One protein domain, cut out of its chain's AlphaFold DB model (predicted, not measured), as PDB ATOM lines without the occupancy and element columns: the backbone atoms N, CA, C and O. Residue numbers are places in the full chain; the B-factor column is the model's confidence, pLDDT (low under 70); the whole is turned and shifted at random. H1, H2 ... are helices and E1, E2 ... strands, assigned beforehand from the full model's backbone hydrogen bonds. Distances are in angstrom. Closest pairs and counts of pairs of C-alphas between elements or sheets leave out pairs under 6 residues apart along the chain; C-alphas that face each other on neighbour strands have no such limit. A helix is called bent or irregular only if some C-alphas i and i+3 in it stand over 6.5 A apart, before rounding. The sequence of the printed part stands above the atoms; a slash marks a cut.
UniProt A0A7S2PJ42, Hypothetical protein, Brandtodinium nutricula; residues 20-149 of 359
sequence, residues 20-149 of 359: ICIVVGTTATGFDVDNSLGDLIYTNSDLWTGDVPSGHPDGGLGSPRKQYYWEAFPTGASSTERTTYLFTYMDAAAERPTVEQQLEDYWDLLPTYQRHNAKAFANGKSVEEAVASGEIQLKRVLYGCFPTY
ATOM      1  N   ILE A  20      87.164 -61.077  16.142       89.94
ATOM      2  CA  ILE A  20      86.990 -61.431  17.542       89.94
ATOM      3  C   ILE A  20      85.557 -61.922  17.714       89.94
ATOM      4  O   ILE A  20      84.632 -61.344  17.152       89.94
ATOM      5  N   CYS A  21      85.371 -62.976  18.495       92.06
ATOM      6  CA  CYS A  21      84.073 -63.303  19.059       92.06
ATOM      7  C   CYS A  21      84.107 -63.069  20.562       92.06
ATOM      8  O   CYS A  21      84.973 -63.607  21.254       92.06
ATOM      9  N   ILE A  22      83.198 -62.235  21.051       93.50
ATOM     10  CA  ILE A  22      82.954 -62.099  22.484       93.50
ATOM     11  C   ILE A  22      81.760 -62.982  22.815       93.50
ATOM     12  O   ILE A  22      80.749 -62.942  22.115       93.50
ATOM     13  N   VAL A  23      81.913 -63.786  23.864       94.62
ATOM     14  CA  VAL A  23      80.897 -64.698  24.389       94.62
ATOM     15  C   VAL A  23      80.712 -64.377  25.861       94.62
ATOM     16  O   VAL A  23      81.690 -64.296  26.605       94.62
ATOM     17  N   VAL A  24      79.470 -64.236  26.288       97.31
ATOM     18  CA  VAL A  24      79.064 -64.093  27.687       97.31
ATOM     19  C   VAL A  24      77.909 -65.045  27.958       97.31
ATOM     20  O   VAL A  24      77.257 -65.507  27.023       97.31
ATOM     21  N   GLY A  25      77.651 -65.386  29.212       97.62
ATOM     22  CA  GLY A  25      76.559 -66.295  29.512       97.62
ATOM     23  C   GLY A  25      76.505 -66.769  30.947       97.62
ATOM     24  O   GLY A  25      77.344 -66.416  31.781       97.62
ATOM     25  N   THR A  26      75.531 -67.627  31.229       97.81
ATOM     26  CA  THR A  26      75.394 -68.277  32.531       97.81
ATOM     27  C   THR A  26      75.029 -69.743  32.419       97.81
ATOM     28  O   THR A  26      74.357 -70.176  31.486       97.81
ATOM     29  N   THR A  27      75.431 -70.501  33.433       97.81
ATOM     30  CA  THR A  27      74.750 -71.741  33.805       97.81
ATOM     31  C   THR A  27      73.834 -71.422  34.976       97.81
ATOM     32  O   THR A  27      74.289 -70.865  35.982       97.81
ATOM     33  N   ALA A  28      72.556 -71.766  34.860       97.19
ATOM     34  CA  ALA A  28      71.569 -71.527  35.905       97.19
ATOM     35  C   ALA A  28      70.484 -72.611  35.917       97.19
ATOM     36  O   ALA A  28      70.252 -73.282  34.912       97.19
ATOM     37  N   THR A  29      69.823 -72.775  37.062       97.31
ATOM     38  CA  THR A  29      68.608 -73.595  37.190       97.31
ATOM     39  C   THR A  29      67.359 -72.724  37.148       97.31
ATOM     40  O   THR A  29      67.445 -71.537  37.459       97.31
ATOM     41  N   GLY A  30      66.209 -73.329  36.844       95.81
ATOM     42  CA  GLY A  30      64.910 -72.642  36.760       95.81
ATOM     43  C   GLY A  30      64.286 -72.649  35.362       95.81
ATOM     44  O   GLY A  30      63.293 -71.966  35.118       95.81
ATOM     45  N   PHE A  31      64.859 -73.436  34.445       96.25
ATOM     46  CA  PHE A  31      64.351 -73.649  33.092       96.25
ATOM     47  C   PHE A  31      63.519 -74.935  33.047       96.25
ATOM     48  O   PHE A  31      63.982 -75.975  32.589       96.25
ATOM     49  N   ASP A  32      62.324 -74.898  33.633       89.88
ATOM     50  CA  ASP A  32      61.462 -76.066  33.848       89.88
ATOM     51  C   ASP A  32      60.286 -76.179  32.857       89.88
ATOM     52  O   ASP A  32      59.442 -77.061  33.021       89.88
ATOM     53  N   VAL A  33      60.212 -75.296  31.851       89.06
ATOM     54  CA  VAL A  33      59.137 -75.297  30.841       89.06
ATOM     55  C   VAL A  33      59.500 -76.192  29.657       89.06
ATOM     56  O   VAL A  33      58.830 -77.192  29.416       89.06
ATOM     57  N   ASP A  34      60.582 -75.857  28.953       86.75
ATOM     58  CA  ASP A  34      61.202 -76.686  27.921       86.75
ATOM     59  C   ASP A  34      62.723 -76.557  28.040       86.75
ATOM     60  O   ASP A  34      63.299 -75.476  27.954       86.75
ATOM     61  N   ASN A  35      63.381 -77.677  28.312       91.81
ATOM     62  CA  ASN A  35      64.835 -77.768  28.387       91.81
ATOM     63  C   ASN A  35      65.293 -79.113  27.810       91.81
ATOM     64  O   ASN A  35      66.195 -79.765  28.326       91.81
ATOM     65  N   SER A  36      64.601 -79.568  26.764       89.12
ATOM     66  CA  SER A  36      64.875 -80.847  26.105       89.12
ATOM     67  C   SER A  36      65.857 -80.716  24.939       89.12
ATOM     68  O   SER A  36      66.564 -81.669  24.608       89.12
ATOM     69  N   LEU A  37      65.925 -79.527  24.337       90.31
ATOM     70  CA  LEU A  37      66.715 -79.235  23.149       90.31
ATOM     71  C   LEU A  37      67.685 -78.075  23.383       90.31
ATOM     72  O   LEU A  37      67.518 -77.241  24.285       90.31
ATOM     73  N   GLY A  38      68.725 -78.057  22.552       91.19
ATOM     74  CA  GLY A  38      69.674 -76.960  22.480       91.19
ATOM     75  C   GLY A  38      69.485 -76.112  21.228       91.19
ATOM     76  O   GLY A  38      69.042 -76.615  20.196       91.19
ATOM     77  N   ASP A  39      69.873 -74.847  21.334       93.06
ATOM     78  CA  ASP A  39      69.920 -73.892  20.230       93.06
ATOM     79  C   ASP A  39      71.371 -73.720  19.771       93.06
ATOM     80  O   ASP A  39      72.275 -73.631  20.604       93.06
ATOM     81  N   LEU A  40      71.589 -73.650  18.455       90.50
ATOM     82  CA  LEU A  40      72.909 -73.478  17.845       90.50
ATOM     83  C   LEU A  40      72.883 -72.319  16.845       90.50
ATOM     84  O   LEU A  40      72.133 -72.380  15.871       90.50
ATOM     85  N   ILE A  41      73.714 -71.292  17.070       90.94
ATOM     86  CA  ILE A  41      73.830 -70.091  16.215       90.94
ATOM     87  C   ILE A  41      72.440 -69.492  15.916       90.94
ATOM     88  O   ILE A  41      72.058 -69.243  14.772       90.94
ATOM     89  N   TYR A  42      71.647 -69.298  16.970       93.69
ATOM     90  CA  TYR A  42      70.295 -68.764  16.862       93.69
ATOM     91  C   TYR A  42      70.294 -67.235  16.911       93.69
ATOM     92  O   TYR A  42      71.057 -66.624  17.655       93.69
ATOM     93  N   THR A  43      69.400 -66.601  16.157       93.75
ATOM     94  CA  THR A  43      69.174 -65.155  16.211       93.75
ATOM     95  C   THR A  43      67.679 -64.876  16.371       93.75
ATOM     96  O   THR A  43      66.844 -65.431  15.658       93.75
ATOM     97  N   ASN A  44      67.326 -64.014  17.325       92.50
ATOM     98  CA  ASN A  44      65.948 -63.561  17.578       92.50
ATOM     99  C   ASN A  44      65.771 -62.048  17.426       92.50
ATOM    100  O   ASN A  44      64.700 -61.520  17.725       92.50
ATOM    101  N   SER A  45      66.811 -61.353  16.983       91.19
ATOM    102  CA  SER A  45      66.806 -59.918  16.752       91.19
ATOM    103  C   SER A  45      67.479 -59.608  15.426       91.19
ATOM    104  O   SER A  45      68.403 -60.304  14.990       91.19
ATOM    105  N   ASP A  46      66.994 -58.563  14.768       91.94
ATOM    106  CA  ASP A  46      67.743 -57.915  13.701       91.94
ATOM    107  C   ASP A  46      68.996 -57.246  14.272       91.94
ATOM    108  O   ASP A  46      69.176 -57.114  15.488       91.94
ATOM    109  N   LEU A  47      69.874 -56.829  13.369       89.06
ATOM    110  CA  LEU A  47      71.099 -56.138  13.715       89.06
ATOM    111  C   LEU A  47      70.834 -54.957  14.656       89.06
ATOM    112  O   LEU A  47      70.053 -54.061  14.334       89.06
ATOM    113  N   TRP A  48      71.568 -54.901  15.764       83.44
ATOM    114  CA  TRP A  48      71.545 -53.750  16.656       83.44
ATOM    115  C   TRP A  48      72.115 -52.528  15.934       83.44
ATOM    116  O   TRP A  48      73.254 -52.567  15.457       83.44
ATOM    117  N   THR A  49      71.340 -51.448  15.827       71.56
ATOM    118  CA  THR A  49      71.740 -50.224  15.109       71.56
ATOM    119  C   THR A  49      72.359 -49.151  16.000       71.56
ATOM    120  O   THR A  49      72.849 -48.161  15.468       71.56
ATOM    121  N   GLY A  50      72.403 -49.354  17.322       60.91
ATOM    122  CA  GLY A  50      72.907 -48.345  18.257       60.91
ATOM    123  C   GLY A  50      71.900 -47.236  18.577       60.91
ATOM    124  O   GLY A  50      72.278 -46.262  19.224       60.91
ATOM    125  N   ASP A  51      70.633 -47.377  18.171       55.31
ATOM    126  CA  ASP A  51      69.547 -46.513  18.639       55.31
ATOM    127  C   ASP A  51      69.233 -46.868  20.095       55.31
ATOM    128  O   ASP A  51      68.474 -47.786  20.403       55.31
ATOM    129  N   VAL A  52      69.905 -46.169  21.004       50.50
ATOM    130  CA  VAL A  52      69.765 -46.343  22.447       50.50
ATOM    131  C   VAL A  52      68.404 -45.780  22.890       50.50
ATOM    132  O   VAL A  52      68.161 -44.586  22.692       50.50
ATOM    133  N   PRO A  53      67.511 -46.562  23.526       44.31
ATOM    134  CA  PRO A  53      66.388 -45.991  24.262       44.31
ATOM    135  C   PRO A  53      66.936 -45.049  25.339       44.31
ATOM    136  O   PRO A  53      67.866 -45.405  26.061       44.31
ATOM    137  N   SER A  54      66.389 -43.839  25.455       37.16
ATOM    138  CA  SER A  54      66.832 -42.845  26.441       37.16
ATOM    139  C   SER A  54      66.961 -43.460  27.846       37.16
ATOM    140  O   SER A  54      65.941 -43.803  28.442       37.16
ATOM    141  N   GLY A  55      68.193 -43.591  28.364       42.09
ATOM    142  CA  GLY A  55      68.474 -44.120  29.709       42.09
ATOM    143  C   GLY A  55      69.540 -45.220  29.819       42.09
ATOM    144  O   GLY A  55      69.936 -45.524  30.940       42.09
ATOM    145  N   HIS A  56      70.039 -45.795  28.715       45.69
ATOM    146  CA  HIS A  56      71.134 -46.780  28.775       45.69
ATOM    147  C   HIS A  56      72.460 -46.117  29.215       45.69
ATOM    148  O   HIS A  56      72.744 -44.994  28.778       45.69
ATOM    149  N   PRO A  57      73.301 -46.790  30.022       46.12
ATOM    150  CA  PRO A  57      74.542 -46.234  30.581       46.12
ATOM    151  C   PRO A  57      75.593 -45.764  29.555       46.12
ATOM    152  O   PRO A  57      76.523 -45.054  29.928       46.12
ATOM    153  N   ASP A  58      75.431 -46.074  28.266       49.12
ATOM    154  CA  ASP A  58      76.415 -45.779  27.208       49.12
ATOM    155  C   ASP A  58      76.407 -44.327  26.675       49.12
ATOM    156  O   ASP A  58      77.047 -44.028  25.668       49.12
ATOM    157  N   GLY A  59      75.732 -43.386  27.345       38.34
ATOM    158  CA  GLY A  59      76.112 -41.964  27.292       38.34
ATOM    159  C   GLY A  59      76.284 -41.320  25.903       38.34
ATOM    160  O   GLY A  59      77.135 -40.449  25.742       38.34
ATOM    161  N   GLY A  60      75.492 -41.706  24.897       40.44
ATOM    162  CA  GLY A  60      75.378 -40.964  23.634       40.44
ATOM    163  C   GLY A  60      76.526 -41.108  22.623       40.44
ATOM    164  O   GLY A  60      76.526 -40.384  21.626       40.44
ATOM    165  N   LEU A  61      77.464 -42.043  22.801       42.56
ATOM    166  CA  LEU A  61      78.308 -42.521  21.699       42.56
ATOM    167  C   LEU A  61      77.643 -43.769  21.118       42.56
ATOM    168  O   LEU A  61      77.640 -44.811  21.758       42.56
ATOM    169  N   GLY A  62      77.031 -43.657  19.936       53.53
ATOM    170  CA  GLY A  62      76.320 -44.772  19.303       53.53
ATOM    171  C   GLY A  62      77.189 -46.030  19.233       53.53
ATOM    172  O   GLY A  62      78.184 -46.055  18.507       53.53
ATOM    173  N   SER A  63      76.827 -47.062  20.000       61.66
ATOM    174  CA  SER A  63      77.533 -48.342  20.009       61.66
ATOM    175  C   SER A  63      77.558 -48.924  18.592       61.66
ATOM    176  O   SER A  63      76.526 -48.924  17.911       61.66
ATOM    177  N   PRO A  64      78.713 -49.414  18.103       77.31
ATOM    178  CA  PRO A  64      78.822 -49.880  16.731       77.31
ATOM    179  C   PRO A  64      77.852 -51.022  16.442       77.31
ATOM    180  O   PRO A  64      77.640 -51.910  17.272       77.31
ATOM    181  N   ARG A  65      77.305 -51.016  15.221       86.75
ATOM    182  CA  ARG A  65      76.326 -52.008  14.769       86.75
ATOM    183  C   ARG A  65      76.870 -53.428  14.940       86.75
ATOM    184  O   ARG A  65      78.011 -53.716  14.556       86.75
ATOM    185  N   LYS A  66      76.052 -54.319  15.501       90.38
ATOM    186  CA  LYS A  66      76.440 -55.705  15.806       90.38
ATOM    187  C   LYS A  66      75.241 -56.648  15.809       90.38
ATOM    188  O   LYS A  66      74.114 -56.223  16.042       90.38
ATOM    189  N   GLN A  67      75.495 -57.922  15.521       94.19
ATOM    190  CA  GLN A  67      74.479 -58.975  15.525       94.19
ATOM    191  C   GLN A  67      74.666 -59.856  16.755       94.19
ATOM    192  O   GLN A  67      75.755 -60.389  16.968       94.19
ATOM    193  N   TYR A  68      73.593 -60.046  17.513       95.19
ATOM    194  CA  TYR A  68      73.566 -60.991  18.618       95.19
ATOM    195  C   TYR A  68      73.227 -62.394  18.136       95.19
ATOM    196  O   TYR A  68      72.345 -62.568  17.293       95.19
ATOM    197  N   TYR A  69      73.922 -63.367  18.716       96.19
ATOM    198  CA  TYR A  69      73.721 -64.790  18.507       96.19
ATOM    199  C   TYR A  69      73.555 -65.477  19.850       96.19
ATOM    200  O   TYR A  69      74.207 -65.108  20.827       96.19
ATOM    201  N   TRP A  70      72.724 -66.506  19.866       96.75
ATOM    202  CA  TRP A  70      72.450 -67.308  21.037       96.75
ATOM    203  C   TRP A  70      72.821 -68.761  20.807       96.75
ATOM    204  O   TRP A  70      72.612 -69.328  19.732       96.75
ATOM    205  N   GLU A  71      73.322 -69.357  21.872       95.38
ATOM    206  CA  GLU A  71      73.458 -70.793  22.033       95.38
ATOM    207  C   GLU A  71      72.955 -71.145  23.421       95.38
ATOM    208  O   GLU A  71      73.259 -70.454  24.394       95.38
ATOM    209  N   ALA A  72      72.202 -72.225  23.541       95.50
ATOM    210  CA  ALA A  72      71.824 -72.705  24.855       95.50
ATOM    211  C   ALA A  72      71.647 -74.209  24.851       95.50
ATOM    212  O   ALA A  72      71.098 -74.769  23.910       95.50
ATOM    213  N   PHE A  73      72.098 -74.860  25.916       94.25
ATOM    214  CA  PHE A  73      72.103 -76.310  26.024       94.25
ATOM    215  C   PHE A  73      71.621 -76.734  27.413       94.25
ATOM    216  O   PHE A  73      72.084 -76.169  28.415       94.25
ATOM    217  N   PRO A  74      70.734 -77.739  27.502       94.00
ATOM    218  CA  PRO A  74      70.479 -78.436  28.755       94.00
ATOM    219  C   PRO A  74      71.793 -79.013  29.280       94.00
ATOM    220  O   PRO A  74      72.619 -79.497  28.501       94.00
ATOM    221  N   THR A  75      72.012 -78.968  30.591       88.94
ATOM    222  CA  THR A  75      73.183 -79.627  31.181       88.94
ATOM    223  C   THR A  75      72.831 -81.048  31.614       88.94
ATOM    224  O   THR A  75      71.675 -81.389  31.849       88.94
ATOM    225  N   GLY A  76      73.843 -81.908  31.748       77.62
ATOM    226  CA  GLY A  76      73.644 -83.263  32.272       77.62
ATOM    227  C   GLY A  76      73.391 -83.322  33.785       77.62
ATOM    228  O   GLY A  76      73.173 -84.410  34.308       77.62
ATOM    229  N   ALA A  77      73.464 -82.194  34.502       82.81
ATOM    230  CA  ALA A  77      73.388 -82.172  35.963       82.81
ATOM    231  C   ALA A  77      71.945 -82.177  36.490       82.81
ATOM    232  O   ALA A  77      71.685 -82.737  37.556       82.81
ATOM    233  N   SER A  78      71.001 -81.564  35.769       87.81
ATOM    234  CA  SER A  78      69.574 -81.606  36.104       87.81
ATOM    235  C   SER A  78      68.706 -81.281  34.886       87.81
ATOM    236  O   SER A  78      69.161 -80.638  33.944       87.81
ATOM    237  N   SER A  79      67.427 -81.667  34.924       91.00
ATOM    238  CA  SER A  79      66.471 -81.337  33.858       91.00
ATOM    239  C   SER A  79      66.122 -79.847  33.778       91.00
ATOM    240  O   SER A  79      65.600 -79.410  32.758       91.00
ATOM    241  N   THR A  80      66.406 -79.060  34.818       95.25
ATOM    242  CA  THR A  80      66.079 -77.623  34.884       95.25
ATOM    243  C   THR A  80      67.306 -76.723  34.792       95.25
ATOM    244  O   THR A  80      67.172 -75.498  34.866       95.25
ATOM    245  N   GLU A  81      68.500 -77.313  34.678       96.75
ATOM    246  CA  GLU A  81      69.757 -76.598  34.508       96.75
ATOM    247  C   GLU A  81      70.058 -76.406  33.020       96.75
ATOM    248  O   GLU A  81      70.027 -77.344  32.216       96.75
ATOM    249  N   ARG A  82      70.353 -75.164  32.647       96.50
ATOM    250  CA  ARG A  82      70.642 -74.767  31.271       96.50
ATOM    251  C   ARG A  82      71.854 -73.859  31.270       96.50
ATOM    252  O   ARG A  82      71.996 -72.988  32.131       96.50
ATOM    253  N   THR A  83      72.732 -74.068  30.299       96.75
ATOM    254  CA  THR A  83      73.785 -73.102  29.992       96.75
ATOM    255  C   THR A  83      73.359 -72.284  28.794       96.75
ATOM    256  O   THR A  83      72.977 -72.857  27.781       96.75
ATOM    257  N   THR A  84      73.396 -70.966  28.935       97.50
ATOM    258  CA  THR A  84      72.992 -70.005  27.913       97.50
ATOM    259  C   THR A  84      74.150 -69.077  27.601       97.50
ATOM    260  O   THR A  84      74.766 -68.541  28.519       97.50
ATOM    261  N   TYR A  85      74.409 -68.865  26.318       97.12
ATOM    262  CA  TYR A  85      75.440 -67.989  25.793       97.12
ATOM    263  C   TYR A  85      74.823 -66.936  24.877       97.12
ATOM    264  O   TYR A  85      74.006 -67.260  24.016       97.12
ATOM    265  N   LEU A  86      75.277 -65.696  25.031       97.38
ATOM    266  CA  LEU A  86      75.149 -64.632  24.046       97.38
ATOM    267  C   LEU A  86      76.527 -64.363  23.461       97.38
ATOM    268  O   LEU A  86      77.490 -64.132  24.195       97.38
ATOM    269  N   PHE A  87      76.629 -64.351  22.140       95.69
ATOM    270  CA  PHE A  87      77.883 -64.068  21.463       95.69
ATOM    271  C   PHE A  87      77.715 -63.171  20.244       95.69
ATOM    272  O   PHE A  87      76.612 -62.913  19.762       95.69
ATOM    273  N   THR A  88      78.828 -62.605  19.783       94.25
ATOM    274  CA  THR A  88      78.855 -61.664  18.657       94.25
ATOM    275  C   THR A  88      80.191 -61.760  17.932       94.25
ATOM    276  O   THR A  88      81.245 -61.599  18.548       94.25
ATOM    277  N   TYR A  89      80.147 -61.951  16.610       93.38
ATOM    278  CA  TYR A  89      81.320 -61.850  15.739       93.38
ATOM    279  C   TYR A  89      81.597 -60.391  15.350       93.38
ATOM    280  O   TYR A  89      80.722 -59.688  14.839       93.38
ATOM    281  N   MET A  90      82.834 -59.941  15.546       91.69
ATOM    282  CA  MET A  90      83.280 -58.559  15.345       91.69
ATOM    283  C   MET A  90      84.649 -58.513  14.666       91.69
ATOM    284  O   MET A  90      85.391 -59.495  14.657       91.69
ATOM    285  N   ASP A  91      84.993 -57.376  14.060       91.12
ATOM    286  CA  ASP A  91      86.389 -57.112  13.700       91.12
ATOM    287  C   ASP A  91      87.160 -56.732  14.970       91.12
ATOM    288  O   ASP A  91      86.576 -56.478  16.020       91.12
ATOM    289  N   ALA A  92      88.486 -56.706  14.897       90.00
ATOM    290  CA  ALA A  92      89.308 -56.347  16.047       90.00
ATOM    291  C   ALA A  92      89.407 -54.821  16.276       90.00
ATOM    292  O   ALA A  92      90.452 -54.365  16.749       90.00
ATOM    293  N   ALA A  93      88.408 -54.024  15.860       89.75
ATOM    294  CA  ALA A  93      88.358 -52.563  16.025       89.75
ATOM    295  C   ALA A  93      88.338 -52.150  17.506       89.75
ATOM    296  O   ALA A  93      87.785 -52.861  18.341       89.75
ATOM    297  N   ALA A  94      88.992 -51.035  17.839       87.50
ATOM    298  CA  ALA A  94      89.108 -50.578  19.229       87.50
ATOM    299  C   ALA A  94      87.778 -50.016  19.755       87.50
ATOM    300  O   ALA A  94      87.541 -49.988  20.953       87.50
ATOM    301  N   GLU A  95      86.914 -49.606  18.832       87.12
ATOM    302  CA  GLU A  95      85.569 -49.091  19.039       87.12
ATOM    303  C   GLU A  95      84.565 -50.193  19.410       87.12
ATOM    304  O   GLU A  95      83.419 -49.893  19.733       87.12
ATOM    305  N   ARG A  96      84.955 -51.476  19.324       89.44
ATOM    306  CA  ARG A  96      84.079 -52.600  19.672       89.44
ATOM    307  C   ARG A  96      83.758 -52.624  21.167       89.44
ATOM    308  O   ARG A  96      84.604 -52.234  21.970       89.44
ATOM    309  N   PRO A  97      82.559 -53.113  21.539       87.75
ATOM    310  CA  PRO A  97      82.144 -53.177  22.932       87.75
ATOM    311  C   PRO A  97      83.099 -54.022  23.773       87.75
ATOM    312  O   PRO A  97      83.715 -54.981  23.290       87.75
ATOM    313  N   THR A  98      83.183 -53.681  25.054       90.38
ATOM    314  CA  THR A  98      83.899 -54.491  26.035       90.38
ATOM    315  C   THR A  98      83.122 -55.771  26.349       90.38
ATOM    316  O   THR A  98      81.928 -55.903  26.071       90.38
ATOM    317  N   VAL A  99      83.806 -56.735  26.969       93.12
ATOM    318  CA  VAL A  99      83.162 -57.949  27.497       93.12
ATOM    319  C   VAL A  99      82.104 -57.598  28.548       93.12
ATOM    320  O   VAL A  99      81.076 -58.260  28.614       93.12
ATOM    321  N   GLU A 100      82.348 -56.552  29.340       93.19
ATOM    322  CA  GLU A 100      81.428 -56.062  30.372       93.19
ATOM    323  C   GLU A 100      80.148 -55.513  29.738       93.19
ATOM    324  O   GLU A 100      79.068 -55.960  30.097       93.19
ATOM    325  N   GLN A 101      80.260 -54.650  28.721       90.88
ATOM    326  CA  GLN A 101      79.093 -54.125  28.001       90.88
ATOM    327  C   GLN A 101      78.244 -55.244  27.391       90.88
ATOM    328  O   GLN A 101      77.024 -55.226  27.497       90.88
ATOM    329  N   GLN A 102      78.878 -56.262  26.799       93.00
ATOM    330  CA  GLN A 102      78.129 -57.394  26.257       93.00
ATOM    331  C   GLN A 102      77.478 -58.261  27.346       93.00
ATOM    332  O   GLN A 102      76.458 -58.895  27.085       93.00
ATOM    333  N   LEU A 103      78.048 -58.306  28.554       95.44
ATOM    334  CA  LEU A 103      77.430 -58.977  29.696       95.44
ATOM    335  C   LEU A 103      76.202 -58.204  30.205       95.44
ATOM    336  O   LEU A 103      75.220 -58.846  30.558       95.44
ATOM    337  N   GLU A 104      76.216 -56.869  30.172       94.06
ATOM    338  CA  GLU A 104      75.015 -56.058  30.435       94.06
ATOM    339  C   GLU A 104      73.922 -56.339  29.391       94.06
ATOM    340  O   GLU A 104      72.801 -56.695  29.752       94.06
ATOM    341  N   ASP A 105      74.279 -56.342  28.098       93.06
ATOM    342  CA  ASP A 105      73.353 -56.718  27.017       93.06
ATOM    343  C   ASP A 105      72.753 -58.124  27.238       93.06
ATOM    344  O   ASP A 105      71.592 -58.389  26.922       93.06
ATOM    345  N   TYR A 106      73.546 -59.059  27.770       96.62
ATOM    346  CA  TYR A 106      73.082 -60.409  28.079       96.62
ATOM    347  C   TYR A 106      71.980 -60.416  29.132       96.62
ATOM    348  O   TYR A 106      70.982 -61.110  28.935       96.62
ATOM    349  N   TRP A 107      72.137 -59.666  30.222       96.56
ATOM    350  CA  TRP A 107      71.136 -59.619  31.285       96.56
ATOM    351  C   TRP A 107      69.812 -59.040  30.792       96.56
ATOM    352  O   TRP A 107      68.762 -59.635  31.045       96.56
ATOM    353  N   ASP A 108      69.872 -57.972  29.999       94.62
ATOM    354  CA  ASP A 108      68.688 -57.326  29.431       94.62
ATOM    355  C   ASP A 108      67.950 -58.225  28.429       94.62
ATOM    356  O   ASP A 108      66.715 -58.277  28.389       94.62
ATOM    357  N   LEU A 109      68.693 -58.965  27.602       96.12
ATOM    358  CA  LEU A 109      68.110 -59.757  26.520       96.12
ATOM    359  C   LEU A 109      67.716 -61.184  26.937       96.12
ATOM    360  O   LEU A 109      66.851 -61.792  26.290       96.12
ATOM    361  N   LEU A 110      68.305 -61.730  28.009       97.50
ATOM    362  CA  LEU A 110      68.080 -63.107  28.459       97.50
ATOM    363  C   LEU A 110      66.593 -63.439  28.697       97.50
ATOM    364  O   LEU A 110      66.160 -64.486  28.204       97.50
ATOM    365  N   PRO A 111      65.776 -62.592  29.364       97.25
ATOM    366  CA  PRO A 111      64.357 -62.883  29.567       97.25
ATOM    367  C   PRO A 111      63.571 -63.011  28.261       97.25
ATOM    368  O   PRO A 111      62.643 -63.811  28.159       97.25
ATOM    369  N   THR A 112      63.947 -62.248  27.232       96.44
ATOM    370  CA  THR A 112      63.306 -62.337  25.914       96.44
ATOM    371  C   THR A 112      63.683 -63.634  25.216       96.44
ATOM    372  O   THR A 112      62.809 -64.322  24.689       96.44
ATOM    373  N   TYR A 113      64.966 -63.993  25.230       96.88
ATOM    374  CA  TYR A 113      65.443 -65.209  24.581       96.88
ATOM    375  C   TYR A 113      64.931 -66.487  25.269       96.88
ATOM    376  O   TYR A 113      64.402 -67.374  24.605       96.88
ATOM    377  N   GLN A 114      65.007 -66.565  26.600       96.50
ATOM    378  CA  GLN A 114      64.622 -67.753  27.372       96.50
ATOM    379  C   GLN A 114      63.150 -67.754  27.828       96.50
ATOM    380  O   GLN A 114      62.766 -68.568  28.674       96.50
ATOM    381  N   ARG A 115      62.300 -66.883  27.264       95.44
ATOM    382  CA  ARG A 115      60.881 -66.743  27.644       95.44
ATOM    383  C   ARG A 115      60.111 -68.063  27.614       95.44
ATOM    384  O   ARG A 115      59.259 -68.294  28.464       95.44
ATOM    385  N   HIS A 116      60.396 -68.919  26.636       94.00
ATOM    386  CA  HIS A 116      59.714 -70.206  26.470       94.00
ATOM    387  C   HIS A 116      60.277 -71.320  27.357       94.00
ATOM    388  O   HIS A 116      59.627 -72.347  27.509       94.00
ATOM    389  N   ASN A 117      61.443 -71.106  27.967       95.44
ATOM    390  CA  ASN A 117      62.166 -72.135  28.706       95.44
ATOM    391  C   ASN A 117      62.045 -71.949  30.230       95.44
ATOM    392  O   ASN A 117      62.118 -72.931  30.966       95.44
ATOM    393  N   ALA A 118      61.801 -70.721  30.712       96.38
ATOM    394  CA  ALA A 118      61.651 -70.408  32.136       96.38
ATOM    395  C   ALA A 118      60.348 -69.657  32.453       96.38
ATOM    396  O   ALA A 118      60.044 -68.619  31.860       96.38
ATOM    397  N   LYS A 119      59.617 -70.125  33.475       96.75
ATOM    398  CA  LYS A 119      58.366 -69.494  33.940       96.75
ATOM    399  C   LYS A 119      58.559 -68.051  34.399       96.75
ATOM    400  O   LYS A 119      57.715 -67.210  34.106       96.75
ATOM    401  N   ALA A 120      59.664 -67.756  35.084       97.25
ATOM    402  CA  ALA A 120      59.955 -66.405  35.563       97.25
ATOM    403  C   ALA A 120      59.955 -65.386  34.411       97.25
ATOM    404  O   ALA A 120      59.301 -64.347  34.492       97.25
ATOM    405  N   PHE A 121      60.607 -65.732  33.299       96.94
ATOM    406  CA  PHE A 121      60.688 -64.876  32.117       96.94
ATOM    407  C   PHE A 121      59.385 -64.856  31.310       96.94
ATOM    408  O   PHE A 121      59.003 -63.805  30.795       96.94
ATOM    409  N   ALA A 122      58.647 -65.971  31.253       96.00
ATOM    410  CA  ALA A 122      57.290 -65.995  30.699       96.00
ATOM    411  C   ALA A 122      56.342 -65.025  31.429       96.00
ATOM    412  O   ALA A 122      55.500 -64.391  30.795       96.00
ATOM    413  N   ASN A 123      56.530 -64.862  32.742       95.94
ATOM    414  CA  ASN A 123      55.785 -63.926  33.585       95.94
ATOM    415  C   ASN A 123      56.303 -62.478  33.509       95.94
ATOM    416  O   ASN A 123      55.808 -61.618  34.234       95.94
ATOM    417  N   GLY A 124      57.285 -62.200  32.647       95.50
ATOM    418  CA  GLY A 124      57.819 -60.859  32.425       95.50
ATOM    419  C   GLY A 124      58.809 -60.372  33.481       95.50
ATOM    420  O   GLY A 124      59.080 -59.176  33.507       95.50
ATOM    421  N   LYS A 125      59.345 -61.258  34.333       97.94
ATOM    422  CA  LYS A 125      60.369 -60.877  35.316       97.94
ATOM    423  C   LYS A 125      61.702 -60.559  34.647       97.94
ATOM    424  O   LYS A 125      62.090 -61.248  33.697       97.94
ATOM    425  N   SER A 126      62.424 -59.583  35.194       97.69
ATOM    426  CA  SER A 126      63.842 -59.388  34.882       97.69
ATOM    427  C   SER A 126      64.693 -60.537  35.444       97.69
ATOM    428  O   SER A 126      64.214 -61.388  36.204       97.69
ATOM    429  N   VAL A 127      65.979 -60.576  35.082       97.25
ATOM    430  CA  VAL A 127      66.910 -61.560  35.654       97.25
ATOM    431  C   VAL A 127      67.071 -61.341  37.159       97.25
ATOM    432  O   VAL A 127      67.011 -62.301  37.925       97.25
ATOM    433  N   GLU A 128      67.208 -60.092  37.597       97.19
ATOM    434  CA  GLU A 128      67.363 -59.707  39.002       97.19
ATOM    435  C   GLU A 128      66.157 -60.140  39.831       97.19
ATOM    436  O   GLU A 128      66.320 -60.751  40.887       97.19
ATOM    437  N   GLU A 129      64.943 -59.877  39.345       98.31
ATOM    438  CA  GLU A 129      63.703 -60.262  40.023       98.31
ATOM    439  C   GLU A 129      63.567 -61.783  40.138       98.31
ATOM    440  O   GLU A 129      63.177 -62.296  41.190       98.31
ATOM    441  N   ALA A 130      63.901 -62.510  39.068       98.12
ATOM    442  CA  ALA A 130      63.838 -63.967  39.030       98.12
ATOM    443  C   ALA A 130      64.878 -64.629  39.950       98.12
ATOM    444  O   ALA A 130      64.605 -65.672  40.549       98.12
ATOM    445  N   VAL A 131      66.062 -64.023  40.084       97.88
ATOM    446  CA  VAL A 131      67.097 -64.468  41.026       97.88
ATOM    447  C   VAL A 131      66.704 -64.135  42.464       97.88
ATOM    448  O   VAL A 131      66.825 -64.989  43.340       97.88
ATOM    449  N   ALA A 132      66.179 -62.933  42.715       97.94
ATOM    450  CA  ALA A 132      65.737 -62.507  44.041       97.94
ATOM    451  C   ALA A 132      64.578 -63.362  44.581       97.94
ATOM    452  O   ALA A 132      64.529 -63.638  45.780       97.94
ATOM    453  N   SER A 133      63.667 -63.818  43.713       97.56
ATOM    454  CA  SER A 133      62.591 -64.744  44.095       97.56
ATOM    455  C   SER A 133      63.033 -66.209  44.190       97.56
ATOM    456  O   SER A 133      62.272 -67.039  44.689       97.56
ATOM    457  N   GLY A 134      64.241 -66.544  43.727       97.19
ATOM    458  CA  GLY A 134      64.781 -67.907  43.709       97.19
ATOM    459  C   GLY A 134      64.235 -68.805  42.592       97.19
ATOM    460  O   GLY A 134      64.554 -69.996  42.571       97.19
ATOM    461  N   GLU A 135      63.438 -68.262  41.664       97.31
ATOM    462  CA  GLU A 135      62.941 -68.987  40.486       97.31
ATOM    463  C   GLU A 135      64.055 -69.276  39.478       97.31
ATOM    464  O   GLU A 135      64.028 -70.313  38.823       97.31
ATOM    465  N   ILE A 136      65.053 -68.392  39.397       98.06
ATOM    466  CA  ILE A 136      66.315 -68.631  38.698       98.06
ATOM    467  C   ILE A 136      67.435 -68.697  39.734       98.06
ATOM    468  O   ILE A 136      67.563 -67.816  40.577       98.06
ATOM    469  N   GLN A 137      68.291 -69.718  39.666       97.56
ATOM    470  CA  GLN A 137      69.484 -69.790  40.519       97.56
ATOM    471  C   GLN A 137      70.735 -69.866  39.657       97.56
ATOM    472  O   GLN A 137      70.999 -70.881  39.007       97.56
ATOM    473  N   LEU A 138      71.521 -68.793  39.677       97.12
ATOM    474  CA  LEU A 138      72.800 -68.732  38.981       97.12
ATOM    475  C   LEU A 138      73.790 -69.716  39.616       97.12
ATOM    476  O   LEU A 138      74.002 -69.716  40.828       97.12
ATOM    477  N   LYS A 139      74.412 -70.555  38.788       96.44
ATOM    478  CA  LYS A 139      75.492 -71.465  39.194       96.44
ATOM    479  C   LYS A 139      76.849 -70.917  38.793       96.44
ATOM    480  O   LYS A 139      77.811 -71.014  39.550       96.44
ATOM    481  N   ARG A 140      76.929 -70.348  37.588       95.81
ATOM    482  CA  ARG A 140      78.164 -69.804  37.032       95.81
ATOM    483  C   ARG A 140      77.871 -68.694  36.040       95.81
ATOM    484  O   ARG A 140      76.938 -68.810  35.252       95.81
ATOM    485  N   VAL A 141      78.724 -67.675  36.047       96.81
ATOM    486  CA  VAL A 141      78.835 -66.681  34.975       96.81
ATOM    487  C   VAL A 141      80.051 -67.040  34.122       96.81
ATOM    488  O   VAL A 141      81.101 -67.426  34.648       96.81
ATOM    489  N   LEU A 142      79.901 -66.956  32.806       93.81
ATOM    490  CA  LEU A 142      80.945 -67.206  31.824       93.81
ATOM    491  C   LEU A 142      81.139 -65.963  30.964       93.81
ATOM    492  O   LEU A 142      80.182 -65.318  30.553       93.81
ATOM    493  N   TYR A 143      82.396 -65.668  30.664       94.25
ATOM    494  CA  TYR A 143      82.777 -64.675  29.679       94.25
ATOM    495  C   TYR A 143      84.069 -65.104  28.985       94.25
ATOM    496  O   TYR A 143      84.930 -65.768  29.572       94.25
ATOM    497  N   GLY A 144      84.207 -64.741  27.717       90.50
ATOM    498  CA  GLY A 144      85.320 -65.151  26.880       90.50
ATOM    499  C   GLY A 144      85.492 -64.252  25.665       90.50
ATOM    500  O   GLY A 144      84.541 -63.689  25.134       90.50
ATOM    501  N   CYS A 145      86.739 -64.136  25.223       90.00
ATOM    502  CA  CYS A 145      87.114 -63.452  23.995       90.00
ATOM    503  C   CYS A 145      87.944 -64.414  23.141       90.00
ATOM    504  O   CYS A 145      88.959 -64.960  23.596       90.00
ATOM    505  N   PHE A 146      87.487 -64.636  21.911       89.19
ATOM    506  CA  PHE A 146      88.022 -65.611  20.976       89.19
ATOM    507  C   PHE A 146      88.552 -64.891  19.733       89.19
ATOM    508  O   PHE A 146      87.781 -64.545  18.835       89.19
ATOM    509  N   PRO A 147      89.869 -64.633  19.658       88.12
ATOM    510  CA  PRO A 147      90.463 -64.066  18.461       88.12
ATOM    511  C   PRO A 147      90.534 -65.116  17.348       88.12
ATOM    512  O   PRO A 147      90.865 -66.281  17.583       88.12
ATOM    513  N   THR A 148      90.287 -64.664  16.124       85.00
ATOM    514  CA  THR A 148      90.443 -65.437  14.886       85.00
ATOM    515  C   THR A 148      91.580 -64.868  14.057       85.00
ATOM    516  O   THR A 148      91.727 -63.652  13.918       85.00
ATOM    517  N   TYR A 149      92.389 -65.757  13.492       85.88
ATOM    518  CA  TYR A 149      93.518 -65.416  12.636       85.88
ATOM    519  C   TYR A 149      93.395 -66.205  11.340       85.88
ATOM    520  O   TYR A 149      93.170 -67.415  11.398       85.88
TER     521      TYR A 149
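AT A GLANCE: This is residues 20 to 149 of the 359 residues of the protein "Hypothetical protein" of Brandtodinium nutricula (UniProt A0A7S2PJ42). One twisted sheet of five strands has the helix H1 lying across one face, with two short helices, H2 and H3, grouped near the last residues of H1, and no named helix covers the other face. A long loop, residues 43 to 68, swings out from E2 and returns to E3. The printed part has 130 residues, with five strands and three helices in the order E1 E2 E3 E4 H1 H2 H3 E5. The sheet runs E2 E3 E4 E1 E5, all antiparallel, and the class is mixed. The whole is compact, with a radius of gyration of the C-alphas of 15.0 A and spans of 40 by 37 by 23 A.

HOW THE PARTS SIT: The inner strands are E3, residues 69 to 74, E4, residues 81 to 91, and E1, residues 20 to 29; the edge strands are E2, residues 39 to 42, and E5, residues 137 to 148. N 24 and O 86 are 2.9 A apart between E1 and E4, within hydrogen-bond range, as are N 23 and O 144, 2.9 A, between E1 and E5. In the hairpin of E3 and E4, N 85 and O 71 are 2.7 A apart; in the hairpin of E2 and E3, N 70 and O 42 are 2.8 A apart. E2, E3 and E4 form a meander, each strand the antiparallel neighbour of the one before, and with E1 a Greek key, the first of four successive strands being the antiparallel neighbour of the fourth. H1, residues 99 to 113, is on the sheet at a height of 8.9 A, making two layers, a helix on one face of a sheet. It lies over E3 and E1, and only just over E4 and E5, with 3 C-alphas each. It runs only just across the strands, at 60.0 degrees to E3 on the local plane. The closest C-alphas of H1 and E1 are those of Leu 103 and Val 24, 5.7 A apart. H3, residues 127 to 132, touches H1 residues 107 to 111 alone, about perpendicular at 81 degrees; the closest C-alphas, of Trp 107 and Val 127, are 6.4 A apart. H3 only grazes the sheet, with residues 127 to 131. H2, residues 119 to 122, is not on the sheet; it only just touches H1, at residues 111 to 112 alone, with 3 pairs of C-alphas within 8 A, the closest those of Pro 111 and Phe 121, 4.9 A. H2 and H3 only just touch, only at the corner by their link, with 3 such pairs, the closest Ala 120 and Ala 130, 5.7 A. In H3 every O i to N i+4 pair is within hydrogen-bond range, in H1 9 of 11, and H2 is too short for such a pair.

IN THESE COORDINATES: E1 begins at C-alpha 20, (86.990, -61.431, 17.542), and is 29.5 A long. E4 measures 33.0 A and E5 33.4 A, ending at C-alpha 148, (90.443, -65.437, 14.886). H1 is 19.4 A long from C-alpha 99, (83.162, -57.949, 27.497), and irregular: C-alphas 108 and 111 are 7.0 A apart. E3 is 17.4 A, H3 8.5 A, E2 6.1 A and H2 4.9 A.

THE WHOLE: The two C-alphas farthest apart, of Ser 133 and Tyr 149, are 44.1 A apart. The printed part has no cut. The link from E2 to E3 is long, with 26 residues. Its residues 50 to 63 have pLDDT under 70; the mean of the printed part is 88.4.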